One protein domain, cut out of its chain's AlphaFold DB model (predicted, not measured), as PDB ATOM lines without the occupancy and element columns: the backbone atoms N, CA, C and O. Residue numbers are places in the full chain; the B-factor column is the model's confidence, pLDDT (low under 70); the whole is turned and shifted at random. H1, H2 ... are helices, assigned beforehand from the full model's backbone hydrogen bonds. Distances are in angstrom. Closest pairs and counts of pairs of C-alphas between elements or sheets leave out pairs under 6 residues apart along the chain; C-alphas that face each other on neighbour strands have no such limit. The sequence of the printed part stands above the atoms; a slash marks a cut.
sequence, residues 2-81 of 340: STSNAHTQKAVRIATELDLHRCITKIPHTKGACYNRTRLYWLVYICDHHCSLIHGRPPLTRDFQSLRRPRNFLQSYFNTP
ATOM      1  N   SER A   2      21.498 121.846 -12.546       50.59
ATOM      2  CA  SER A   2      22.371 122.268 -11.417       50.59
ATOM      3  C   SER A   2      21.925 121.812 -10.015       50.59
ATOM      4  O   SER A   2      22.740 121.740  -9.102       50.59
ATOM      5  N   THR A   3      20.645 121.494  -9.807       56.19
ATOM      6  CA  THR A   3      20.091 121.301  -8.458       56.19
ATOM      7  C   THR A   3      20.528 119.994  -7.794       56.19
ATOM      8  O   THR A   3      20.927 120.035  -6.641       56.19
ATOM      9  N   SER A   4      20.516 118.847  -8.488       63.56
ATOM     10  CA  SER A   4      20.842 117.542  -7.873       63.56
ATOM     11  C   SER A   4      22.310 117.447  -7.430       63.56
ATOM     12  O   SER A   4      22.587 117.117  -6.277       63.56
ATOM     13  N   ASN A   5      23.255 117.843  -8.294       66.31
ATOM     14  CA  ASN A   5      24.670 117.918  -7.920       66.31
ATOM     15  C   ASN A   5      24.888 118.948  -6.800       66.31
ATOM     16  O   ASN A   5      25.532 118.632  -5.803       66.31
ATOM     17  N   ALA A   6      24.274 120.137  -6.892       75.38
ATOM     18  CA  ALA A   6      24.358 121.140  -5.827       75.38
ATOM     19  C   ALA A   6      23.802 120.624  -4.490       75.38
ATOM     20  O   ALA A   6      24.372 120.915  -3.438       75.38
ATOM     21  N   HIS A   7      22.729 119.828  -4.503       81.38
ATOM     22  CA  HIS A   7      22.175 119.212  -3.299       81.38
ATOM     23  C   HIS A   7      23.134 118.190  -2.694       81.38
ATOM     24  O   HIS A   7      23.355 118.228  -1.486       81.38
ATOM     25  N   THR A   8      23.745 117.326  -3.505       82.12
ATOM     26  CA  THR A   8      24.708 116.330  -3.018       82.12
ATOM     27  C   THR A   8      25.976 116.991  -2.484       82.12
ATOM     28  O   THR A   8      26.397 116.682  -1.372       82.12
ATOM     29  N   GLN A   9      26.537 117.974  -3.190       86.06
ATOM     30  CA  GLN A   9      27.684 118.751  -2.703       86.06
ATOM     31  C   GLN A   9      27.365 119.463  -1.380       86.06
ATOM     32  O   GLN A   9      28.140 119.403  -0.424       86.06
ATOM     33  N   LYS A  10      26.184 120.087  -1.288       89.25
ATOM     34  CA  LYS A  10      25.699 120.715  -0.055       89.25
ATOM     35  C   LYS A  10      25.513 119.689   1.063       89.25
ATOM     36  O   LYS A  10      25.888 119.972   2.196       89.25
ATOM     37  N   ALA A  11      24.993 118.500   0.764       92.00
ATOM     38  CA  ALA A  11      24.831 117.422   1.735       92.00
ATOM     39  C   ALA A  11      26.181 116.920   2.266       92.00
ATOM     40  O   ALA A  11      26.331 116.772   3.477       92.00
ATOM     41  N   VAL A  12      27.182 116.729   1.399       91.44
ATOM     42  CA  VAL A  12      28.549 116.344   1.797       91.44
ATOM     43  C   VAL A  12      29.187 117.417   2.676       91.44
ATOM     44  O   VAL A  12      29.774 117.108   3.718       91.44
ATOM     45  N   ARG A  13      29.020 118.691   2.305       92.38
ATOM     46  CA  ARG A  13      29.494 119.820   3.106       92.38
ATOM     47  C   ARG A  13      28.842 119.832   4.491       92.38
ATOM     48  O   ARG A  13      29.558 119.843   5.487       92.38
ATOM     49  N   ILE A  14      27.513 119.753   4.565       93.50
ATOM     50  CA  ILE A  14      26.774 119.719   5.837       93.50
ATOM     51  C   ILE A  14      27.185 118.497   6.671       93.50
ATOM     52  O   ILE A  14      27.398 118.615   7.873       93.50
ATOM     53  N   ALA A  15      27.349 117.322   6.061       92.69
ATOM     54  CA  ALA A  15      27.809 116.120   6.758       92.69
ATOM     55  C   ALA A  15      29.208 116.294   7.376       92.69
ATOM     56  O   ALA A  15      29.491 115.744   8.446       92.69
ATOM     57  N   THR A  16      30.070 117.065   6.712       90.94
ATOM     58  CA  THR A  16      31.405 117.418   7.203       90.94
ATOM     59  C   THR A  16      31.322 118.434   8.340       90.94
ATOM     60  O   THR A  16      31.934 118.212   9.380       90.94
ATOM     61  N   GLU A  17      30.507 119.484   8.196       92.88
ATOM     62  CA  GLU A  17      30.255 120.498   9.236       92.88
ATOM     63  C   GLU A  17      29.627 119.893  10.505       92.88
ATOM     64  O   GLU A  17      29.936 120.309  11.618       92.88
ATOM     65  N   LEU A  18      28.784 118.867  10.352       93.19
ATOM     66  CA  LEU A  18      28.193 118.107  11.458       93.19
ATOM     67  C   LEU A  18      29.118 117.015  12.020       93.19
ATOM     68  O   LEU A  18      28.699 116.265  12.909       93.19
ATOM     69  N   ASP A  19      30.343 116.889  11.500       91.75
ATOM     70  CA  ASP A  19      31.344 115.913  11.937       91.75
ATOM     71  C   ASP A  19      30.811 114.462  11.966       91.75
ATOM     72  O   ASP A  19      31.195 113.649  12.817       91.75
ATOM     73  N   LEU A  20      29.913 114.100  11.035       92.19
ATOM     74  CA  LEU A  20      29.231 112.795  11.066       92.19
ATOM     75  C   LEU A  20      30.229 111.627  11.019       92.19
ATOM     76  O   LEU A  20      30.080 110.640  11.746       92.19
ATOM     77  N   HIS A  21      31.297 111.792  10.237       88.88
ATOM     78  CA  HIS A  21      32.381 110.827  10.068       88.88
ATOM     79  C   HIS A  21      33.080 110.455  11.388       88.88
ATOM     80  O   HIS A  21      33.553 109.326  11.541       88.88
ATOM     81  N   ARG A  22      33.108 111.346  12.393       90.12
ATOM     82  CA  ARG A  22      33.758 111.060  13.686       90.12
ATOM     83  C   ARG A  22      33.101 109.896  14.415       90.12
ATOM     84  O   ARG A  22      33.769 109.193  15.175       90.12
ATOM     85  N   CYS A  23      31.803 109.676  14.198       91.88
ATOM     86  CA  CYS A  23      31.098 108.567  14.825       91.88
ATOM     87  C   CYS A  23      31.531 107.210  14.262       91.88
ATOM     88  O   CYS A  23      31.511 106.259  15.028       91.88
ATOM     89  N   ILE A  24      32.044 107.118  13.029       90.81
ATOM     90  CA  ILE A  24      32.489 105.853  12.407       90.81
ATOM     91  C   ILE A  24      33.561 105.150  13.254       90.81
ATOM     92  O   ILE A  24      33.549 103.934  13.408       90.81
ATOM     93  N   THR A  25      34.465 105.911  13.876       89.88
ATOM     94  CA  THR A  25      35.522 105.358  14.748       89.88
ATOM     95  C   THR A  25      34.988 104.673  16.011       89.88
ATOM     96  O   THR A  25      35.719 103.949  16.677       89.88
ATOM     97  N   LYS A  26      33.708 104.884  16.341       91.06
ATOM     98  CA  LYS A  26      33.030 104.367  17.540       91.06
ATOM     99  C   LYS A  26      32.151 103.152  17.239       91.06
ATOM    100  O   LYS A  26      31.226 102.874  18.000       91.06
ATOM    101  N   ILE A  27      32.342 102.512  16.088       92.12
ATOM    102  CA  ILE A  27      31.664 101.267  15.714       92.12
ATOM    103  C   ILE A  27      32.287 100.101  16.518       92.12
ATOM    104  O   ILE A  27      33.514 100.043  16.598       92.12
ATOM    105  N   PRO A  28      31.499  99.146  17.058       93.69
ATOM    106  CA  PRO A  28      30.035  99.074  17.031       93.69
ATOM    107  C   PRO A  28      29.381 100.056  18.007       93.69
ATOM    108  O   PRO A  28      29.896 100.342  19.087       93.69
ATOM    109  N   HIS A  29      28.221 100.592  17.629       94.44
ATOM    110  CA  HIS A  29      27.580 101.650  18.399       94.44
ATOM    111  C   HIS A  29      26.698 101.120  19.527       94.44
ATOM    112  O   HIS A  29      25.774 100.341  19.304       94.44
ATOM    113  N   THR A  30      26.925 101.661  20.725       94.00
ATOM    114  CA  THR A  30      26.078 101.480  21.916       94.00
ATOM    115  C   THR A  30      25.148 102.669  22.173       94.00
ATOM    116  O   THR A  30      24.181 102.554  22.915       94.00
ATOM    117  N   LYS A  31      25.401 103.821  21.529       95.56
ATOM    118  CA  LYS A  31      24.576 105.037  21.633       95.56
ATOM    119  C   LYS A  31      23.854 105.326  20.317       95.56
ATOM    120  O   LYS A  31      24.515 105.535  19.296       95.56
ATOM    121  N   GLY A  32      22.526 105.464  20.369       95.50
ATOM    122  CA  GLY A  32      21.681 105.720  19.192       95.50
ATOM    123  C   GLY A  32      22.067 106.980  18.407       95.50
ATOM    124  O   GLY A  32      22.060 106.982  17.181       95.50
ATOM    125  N   ALA A  33      22.520 108.040  19.086       95.50
ATOM    126  CA  ALA A  33      22.970 109.261  18.413       95.50
ATOM    127  C   ALA A  33      24.227 109.050  17.543       95.50
ATOM    128  O   ALA A  33      24.316 109.607  16.453       95.50
ATOM    129  N   CYS A  34      25.202 108.250  18.001       94.31
ATOM    130  CA  CYS A  34      26.384 107.924  17.187       94.31
ATOM    131  C   CYS A  34      26.007 106.988  16.037       94.31
ATOM    132  O   CYS A  34      26.463 107.189  14.917       94.31
ATOM    133  N   TYR A  35      25.117 106.032  16.308       96.38
ATOM    134  CA  TYR A  35      24.557 105.141  15.303       96.38
ATOM    135  C   TYR A  35      23.895 105.895  14.143       96.38
ATOM    136  O   TYR A  35      24.289 105.716  12.992       96.38
ATOM    137  N   ASN A  36      22.970 106.809  14.445       96.12
ATOM    138  CA  ASN A  36      22.261 107.588  13.430       96.12
ATOM    139  C   ASN A  36      23.197 108.500  12.627       96.12
ATOM    140  O   ASN A  36      23.013 108.645  11.422       96.12
ATOM    141  N   ARG A  37      24.224 109.084  13.262       95.56
ATOM    142  CA  ARG A  37      25.224 109.908  12.560       95.56
ATOM    143  C   ARG A  37      26.053 109.092  11.574       95.56
ATOM    144  O   ARG A  37      26.214 109.516  10.435       95.56
ATOM    145  N   THR A  38      26.533 107.920  11.988       94.62
ATOM    146  CA  THR A  38      27.261 107.000  11.106       94.62
ATOM    147  C   THR A  38      26.374 106.517   9.957       94.62
ATOM    148  O   THR A  38      26.795 106.558   8.806       94.62
ATOM    149  N   ARG A  39      25.122 106.132  10.245       95.25
ATOM    150  CA  ARG A  39      24.138 105.734   9.225       95.25
ATOM    151  C   ARG A  39      23.895 106.844   8.203       95.25
ATOM    152  O   ARG A  39      23.928 106.595   7.004       95.25
ATOM    153  N   LEU A  40      23.690 108.074   8.671       95.44
ATOM    154  CA  LEU A  40      23.493 109.231   7.799       95.44
ATOM    155  C   LEU A  40      24.729 109.511   6.938       95.44
ATOM    156  O   LEU A  40      24.588 109.789   5.751       95.44
ATOM    157  N   TYR A  41      25.933 109.384   7.504       94.75
ATOM    158  CA  TYR A  41      27.169 109.507   6.737       94.75
ATOM    159  C   TYR A  41      27.252 108.465   5.610       94.75
ATOM    160  O   TYR A  41      27.581 108.831   4.487       94.75
ATOM    161  N   TRP A  42      26.895 107.199   5.866       93.94
ATOM    162  CA  TRP A  42      26.867 106.161   4.826       93.94
ATOM    163  C   TRP A  42      25.893 106.454   3.691       93.94
ATOM    164  O   TRP A  42      26.222 106.221   2.532       93.94
ATOM    165  N   LEU A  43      24.723 107.012   3.997       93.94
ATOM    166  CA  LEU A  43      23.775 107.427   2.964       93.94
ATOM    167  C   LEU A  43      24.335 108.577   2.118       93.94
ATOM    168  O   LEU A  43      24.234 108.536   0.895       93.94
ATOM    169  N   VAL A  44      24.974 109.570   2.748       94.19
ATOM    170  CA  VAL A  44      25.644 110.670   2.030       94.19
ATOM    171  C   VAL A  44      26.784 110.145   1.157       94.19
ATOM    172  O   VAL A  44      26.897 110.565   0.010       94.19
ATOM    173  N   TYR A  45      27.578 109.198   1.665       92.94
ATOM    174  CA  TYR A  45      28.635 108.518   0.916       92.94
ATOM    175  C   TYR A  45      28.086 107.859  -0.354       92.94
ATOM    176  O   TYR A  45      28.555 108.163  -1.446       92.94
ATOM    177  N   ILE A  46      27.038 107.033  -0.244       92.25
ATOM    178  CA  ILE A  46      26.413 106.372  -1.403       92.25
ATOM    179  C   ILE A  46      25.883 107.405  -2.409       92.25
ATOM    180  O   ILE A  46      26.151 107.292  -3.605       92.25
ATOM    181  N   CYS A  47      25.163 108.432  -1.945       91.31
ATOM    182  CA  CYS A  47      24.614 109.470  -2.820       91.31
ATOM    183  C   CYS A  47      25.706 110.251  -3.563       91.31
ATOM    184  O   CYS A  47      25.555 110.536  -4.751       91.31
ATOM    185  N   ASP A  48      26.806 110.584  -2.889       91.25
ATOM    186  CA  ASP A  48      27.940 111.253  -3.522       91.25
ATOM    187  C   ASP A  48      28.597 110.377  -4.589       91.25
ATOM    188  O   ASP A  48      28.872 110.880  -5.674       91.25
ATOM    189  N   HIS A  49      28.739 109.071  -4.358       89.81
ATOM    190  CA  HIS A  49      29.262 108.143  -5.366       89.81
ATOM    191  C   HIS A  49      28.311 107.982  -6.561       89.81
ATOM    192  O   HIS A  49      28.752 108.021  -7.708       89.81
ATOM    193  N   HIS A  50      26.997 107.901  -6.325       87.06
ATOM    194  CA  HIS A  50      26.003 107.875  -7.405       87.06
ATOM    195  C   HIS A  50      26.089 109.135  -8.270       87.06
ATOM    196  O   HIS A  50      26.076 109.048  -9.495       87.06
ATOM    197  N   CYS A  51      26.198 110.313  -7.649       84.12
ATOM    198  CA  CYS A  51      26.378 111.560  -8.384       84.12
ATOM    199  C   CYS A  51      27.736 111.623  -9.085       84.12
ATOM    200  O   CYS A  51      27.804 112.123 -10.199       84.12
ATOM    201  N   SER A  52      28.798 111.125  -8.467       82.88
ATOM    202  CA  SER A  52      30.143 111.106  -9.049       82.88
ATOM    203  C   SER A  52      30.168 110.333 -10.361       82.88
ATOM    204  O   SER A  52      30.644 110.853 -11.363       82.88
ATOM    205  N   LEU A  53      29.519 109.165 -10.384       80.88
ATOM    206  CA  LEU A  53      29.351 108.361 -11.591       80.88
ATOM    207  C   LEU A  53      28.536 109.087 -12.678       80.88
ATOM    208  O   LEU A  53      28.919 109.064 -13.840       80.88
ATOM    209  N   ILE A  54      27.436 109.755 -12.312       78.00
ATOM    210  CA  ILE A  54      26.580 110.474 -13.277       78.00
ATOM    211  C   ILE A  54      27.311 111.656 -13.928       78.00
ATOM    212  O   ILE A  54      27.087 111.924 -15.102       78.00
ATOM    213  N   HIS A  55      28.134 112.375 -13.165       74.31
ATOM    214  CA  HIS A  55      28.780 113.619 -13.609       74.31
ATOM    215  C   HIS A  55      30.266 113.432 -13.948       74.31
ATOM    216  O   HIS A  55      31.000 114.415 -13.969       74.31
ATOM    217  N   GLY A  56      30.734 112.185 -14.081       72.06
ATOM    218  CA  GLY A  56      32.119 111.873 -14.442       72.06
ATOM    219  C   GLY A  56      33.191 112.470 -13.520       72.06
ATOM    220  O   GLY A  56      34.324 112.664 -13.946       72.06
ATOM    221  N   ARG A  57      32.858 112.781 -12.261       78.69
ATOM    222  CA  ARG A  57      33.769 113.440 -11.309       78.69
ATOM    223  C   ARG A  57      34.193 112.493 -10.188       78.69
ATOM    224  O   ARG A  57      33.419 111.603  -9.847       78.69
ATOM    225  N   PRO A  58      35.332 112.728  -9.518       81.06
ATOM    226  CA  PRO A  58      35.649 112.032  -8.277       81.06
ATOM    227  C   PRO A  58      34.613 112.318  -7.166       81.06
ATOM    228  O   PRO A  58      34.056 113.431  -7.106       81.06
ATOM    229  N   PRO A  59      34.367 111.360  -6.254       84.56
ATOM    230  CA  PRO A  59      33.584 111.599  -5.045       84.56
ATOM    231  C   PRO A  59      34.257 112.621  -4.127       84.56
ATOM    232  O   PRO A  59      35.476 112.671  -3.978       84.56
ATOM    233  N   LEU A  60      33.436 113.464  -3.501       88.19
ATOM    234  CA  LEU A  60      33.870 114.445  -2.503       88.19
ATOM    235  C   LEU A  60      34.073 113.801  -1.129       88.19
ATOM    236  O   LEU A  60      34.849 114.279  -0.299       88.19
ATOM    237  N   THR A  61      33.327 112.735  -0.862       86.44
ATOM    238  CA  THR A  61      33.480 111.914   0.330       86.44
ATOM    239  C   THR A  61      34.777 111.120   0.235       86.44
ATOM    240  O   THR A  61      35.056 110.467  -0.762       86.44
ATOM    241  N   ARG A  62      35.610 111.211   1.276       72.31
ATOM    242  CA  ARG A  62      36.930 110.572   1.289       72.31
ATOM    243  C   ARG A  62      36.839 109.147   1.815       72.31
ATOM    244  O   ARG A  62      36.179 108.900   2.828       72.31
ATOM    245  N   ASP A  63      37.614 108.255   1.209       70.19
ATOM    246  CA  ASP A  63      37.847 106.923   1.750       70.19
ATOM    247  C   ASP A  63      38.813 106.997   2.947       70.19
ATOM    248  O   ASP A  63      40.028 107.134   2.824       70.19
ATOM    249  N   PHE A  64      38.261 106.942   4.159       65.94
ATOM    250  CA  PHE A  64      39.039 106.865   5.397       65.94
ATOM    251  C   PHE A  64      39.483 105.430   5.702       65.94
ATOM    252  O   PHE A  64      38.799 104.459   5.388       65.94
ATOM    253  N   GLN A  65      40.564 105.267   6.473       62.19
ATOM    254  CA  GLN A  65      40.966 103.951   6.996       62.19
ATOM    255  C   GLN A  65      39.858 103.274   7.828       62.19
ATOM    256  O   GLN A  65      39.767 102.046   7.867       62.19
ATOM    257  N   SER A  66      38.975 104.067   8.436       58.81
ATOM    258  CA  SER A  66      37.781 103.601   9.147       58.81
ATOM    259  C   SER A  66      36.728 102.958   8.230       58.81
ATOM    260  O   SER A  66      35.912 102.179   8.716       58.81
ATOM    261  N   LEU A  67      36.773 103.207   6.911       69.12
ATOM    262  CA  LEU A  67      35.929 102.537   5.912       69.12
ATOM    263  C   LEU A  67      36.366 101.102   5.636       69.12
ATOM    264  O   LEU A  67      35.622 100.360   5.013       69.12
ATOM    265  N   ARG A  68      37.546 100.665   6.103       69.31
ATOM    266  CA  ARG A  68      38.080  99.327   5.788       69.31
ATOM    267  C   ARG A  68      37.224  98.174   6.320       69.31
ATOM    268  O   ARG A  68      37.434  97.033   5.915       69.31
ATOM    269  N   ARG A  69      36.311  98.430   7.267       83.88
ATOM    270  CA  ARG A  69      35.446  97.406   7.885       83.88
ATOM    271  C   ARG A  69      34.026  97.936   8.133       83.88
ATOM    272  O   ARG A  69      33.574  97.931   9.280       83.88
ATOM    273  N   PRO A  70      33.295  98.361   7.088       89.44
ATOM    274  CA  PRO A  70      31.981  98.981   7.257       89.44
ATOM    275  C   PRO A  70      30.970  97.965   7.812       89.44
ATOM    276  O   PRO A  70      30.083  98.324   8.576       89.44
ATOM    277  N   ARG A  71      31.186  96.665   7.565       91.06
ATOM    278  CA  ARG A  71      30.452  95.548   8.181       91.06
ATOM    279  C   ARG A  71      30.389  95.555   9.704       91.06
ATOM    280  O   ARG A  71      29.388  95.095  10.244       91.06
ATOM    281  N   ASN A  72      31.387  96.096  10.404       92.50
ATOM    282  CA  ASN A  72      31.327  96.176  11.866       92.50
ATOM    283  C   ASN A  72      30.144  97.044  12.333       92.50
ATOM    284  O   ASN A  72      29.656  96.874  13.447       92.50
ATOM    285  N   PHE A  73      29.631  97.938  11.475       94.19
ATOM    286  CA  PHE A  73      28.430  98.724  11.747       94.19
ATOM    287  C   PHE A  73      27.217  97.842  12.061       94.19
ATOM    288  O   PHE A  73      26.448  98.175  12.963       94.19
ATOM    289  N   LEU A  74      27.092  96.689  11.395       93.81
ATOM    290  CA  LEU A  74      25.982  95.747  11.577       93.81
ATOM    291  C   LEU A  74      25.994  95.062  12.950       93.81
ATOM    292  O   LEU A  74      24.980  94.523  13.371       93.81
ATOM    293  N   GLN A  75      27.106  95.116  13.683       94.38
ATOM    294  CA  GLN A  75      27.187  94.613  15.058       94.38
ATOM    295  C   GLN A  75      26.620  95.611  16.082       94.38
ATOM    296  O   GLN A  75      26.569  95.317  17.274       94.38
ATOM    297  N   SER A  76      26.224  96.812  15.645       93.12
ATOM    298  CA  SER A  76      25.607  97.810  16.520       93.12
ATOM    299  C   SER A  76      24.240  97.334  17.010       93.12
ATOM    300  O   SER A  76      23.474  96.753  16.247       93.12
ATOM    301  N   TYR A  77      23.900  97.673  18.255       91.25
ATOM    302  CA  TYR A  77      22.633  97.276  18.886       91.25
ATOM    303  C   TYR A  77      21.385  97.759  18.123       91.25
ATOM    304  O   TYR A  77      20.335  97.133  18.180       91.25
ATOM    305  N   PHE A  78      21.505  98.873  17.397       93.19
ATOM    306  CA  PHE A  78      20.398  99.536  16.703       93.19
ATOM    307  C   PHE A  78      20.251  99.133  15.229       93.19
ATOM    308  O   PHE A  78      19.548  99.830  14.498       93.19
ATOM    309  N   ASN A  79      20.954  98.088  14.769       91.31
ATOM    310  CA  ASN A  79      20.915  97.700  13.361       91.31
ATOM    311  C   ASN A  79      19.478  97.407  12.892       91.31
ATOM    312  O   ASN A  79      18.613  96.975  13.653       91.31
ATOM    313  N   THR A  80      19.229  97.669  11.617       90.25
ATOM    314  CA  THR A  80      17.972  97.380  10.937       90.25
ATOM    315  C   THR A  80      18.250  96.550   9.683       90.25
ATOM    316  O   THR A  80      19.356  96.610   9.138       90.25
ATOM    317  N   PRO A  81      17.248  95.837   9.141       86.94
ATOM    318  CA  PRO A  81      17.406  95.113   7.879       86.94
ATOM    319  C   PRO A  81      17.889  96.004   6.721       86.94
ATOM    320  O   PRO A  81      18.675  95.566   5.885       86.94
TER     321      PRO A  81
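AT A GLANCE: This is residues 2 to 81 of the 340 residues of the protein "Fungal_trans domain-containing protein" of Penicillium arizonense (UniProt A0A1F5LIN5). One long helix, H3, makes the spine of an elongated body, with H1 packed along one part of it and the short H2 crossing it nearer its first residue. After H3 the chain folds back to two short helices, H4 and H5, which are more loosely placed, with no contact to H3. The printed part has 80 residues, with five named helices in the order H1 to H5 and no named strand; the class is all helix. The whole is compact, with a radius of gyration of the C-alphas of 13.1 A, and spans 39 by 24 by 21 A.

HOW THE PARTS SIT: H3, residues 32 to 54, touches H1, residues 2 to 17, with its residues 41 to 51 alone. The closest C-alphas are those of Thr 8 and Asp 48, 6.0 A apart; the helices run opposite ways at a shallow tilt of 34 degrees, only just short of steep. H2, residues 20 to 26, touches H3 at residues 34 to 41 alone, at a steep tilt of 57 degrees, opposite ways; the closest C-alphas, Leu 20 and Arg 37, are 5.2 A apart. H4, residues 65 to 68, is close to H2 but not clearly touching, with the C-alphas of Thr 25 and Ser 66 6.3 A apart. H5, residues 70 to 75, is only just apart from H3, closest 8.3 A. Every O i to N i+4 pair is within hydrogen-bond range in H1 and H3; H2 has 0 of 3 but 3 of 4 O i to N i+3 pairs, H5 has 0 of 2 but 3 of 3, and H4 is too short for an i+4 pair.

IN THESE COORDINATES: H3 is 33.2 A long, from C-alpha 32 at (21.681, 105.720, 19.192) to C-alpha 54 at (26.580, 110.474, -13.277). H1 is 22.2 A long and begins at C-alpha 2, (22.371, 122.268, -11.417). H2 measures 11.3 A, H4 5.6 A and H5 10.1 A.

THE WHOLE: The C-alphas of Ser 2 and Thr 30 are the two farthest apart, at 39.5 A. The printed part has no cut, and no link is long. The mean pLDDT of the printed part is 86.4; residues 2 to 5 and 64 to 68 are under 70.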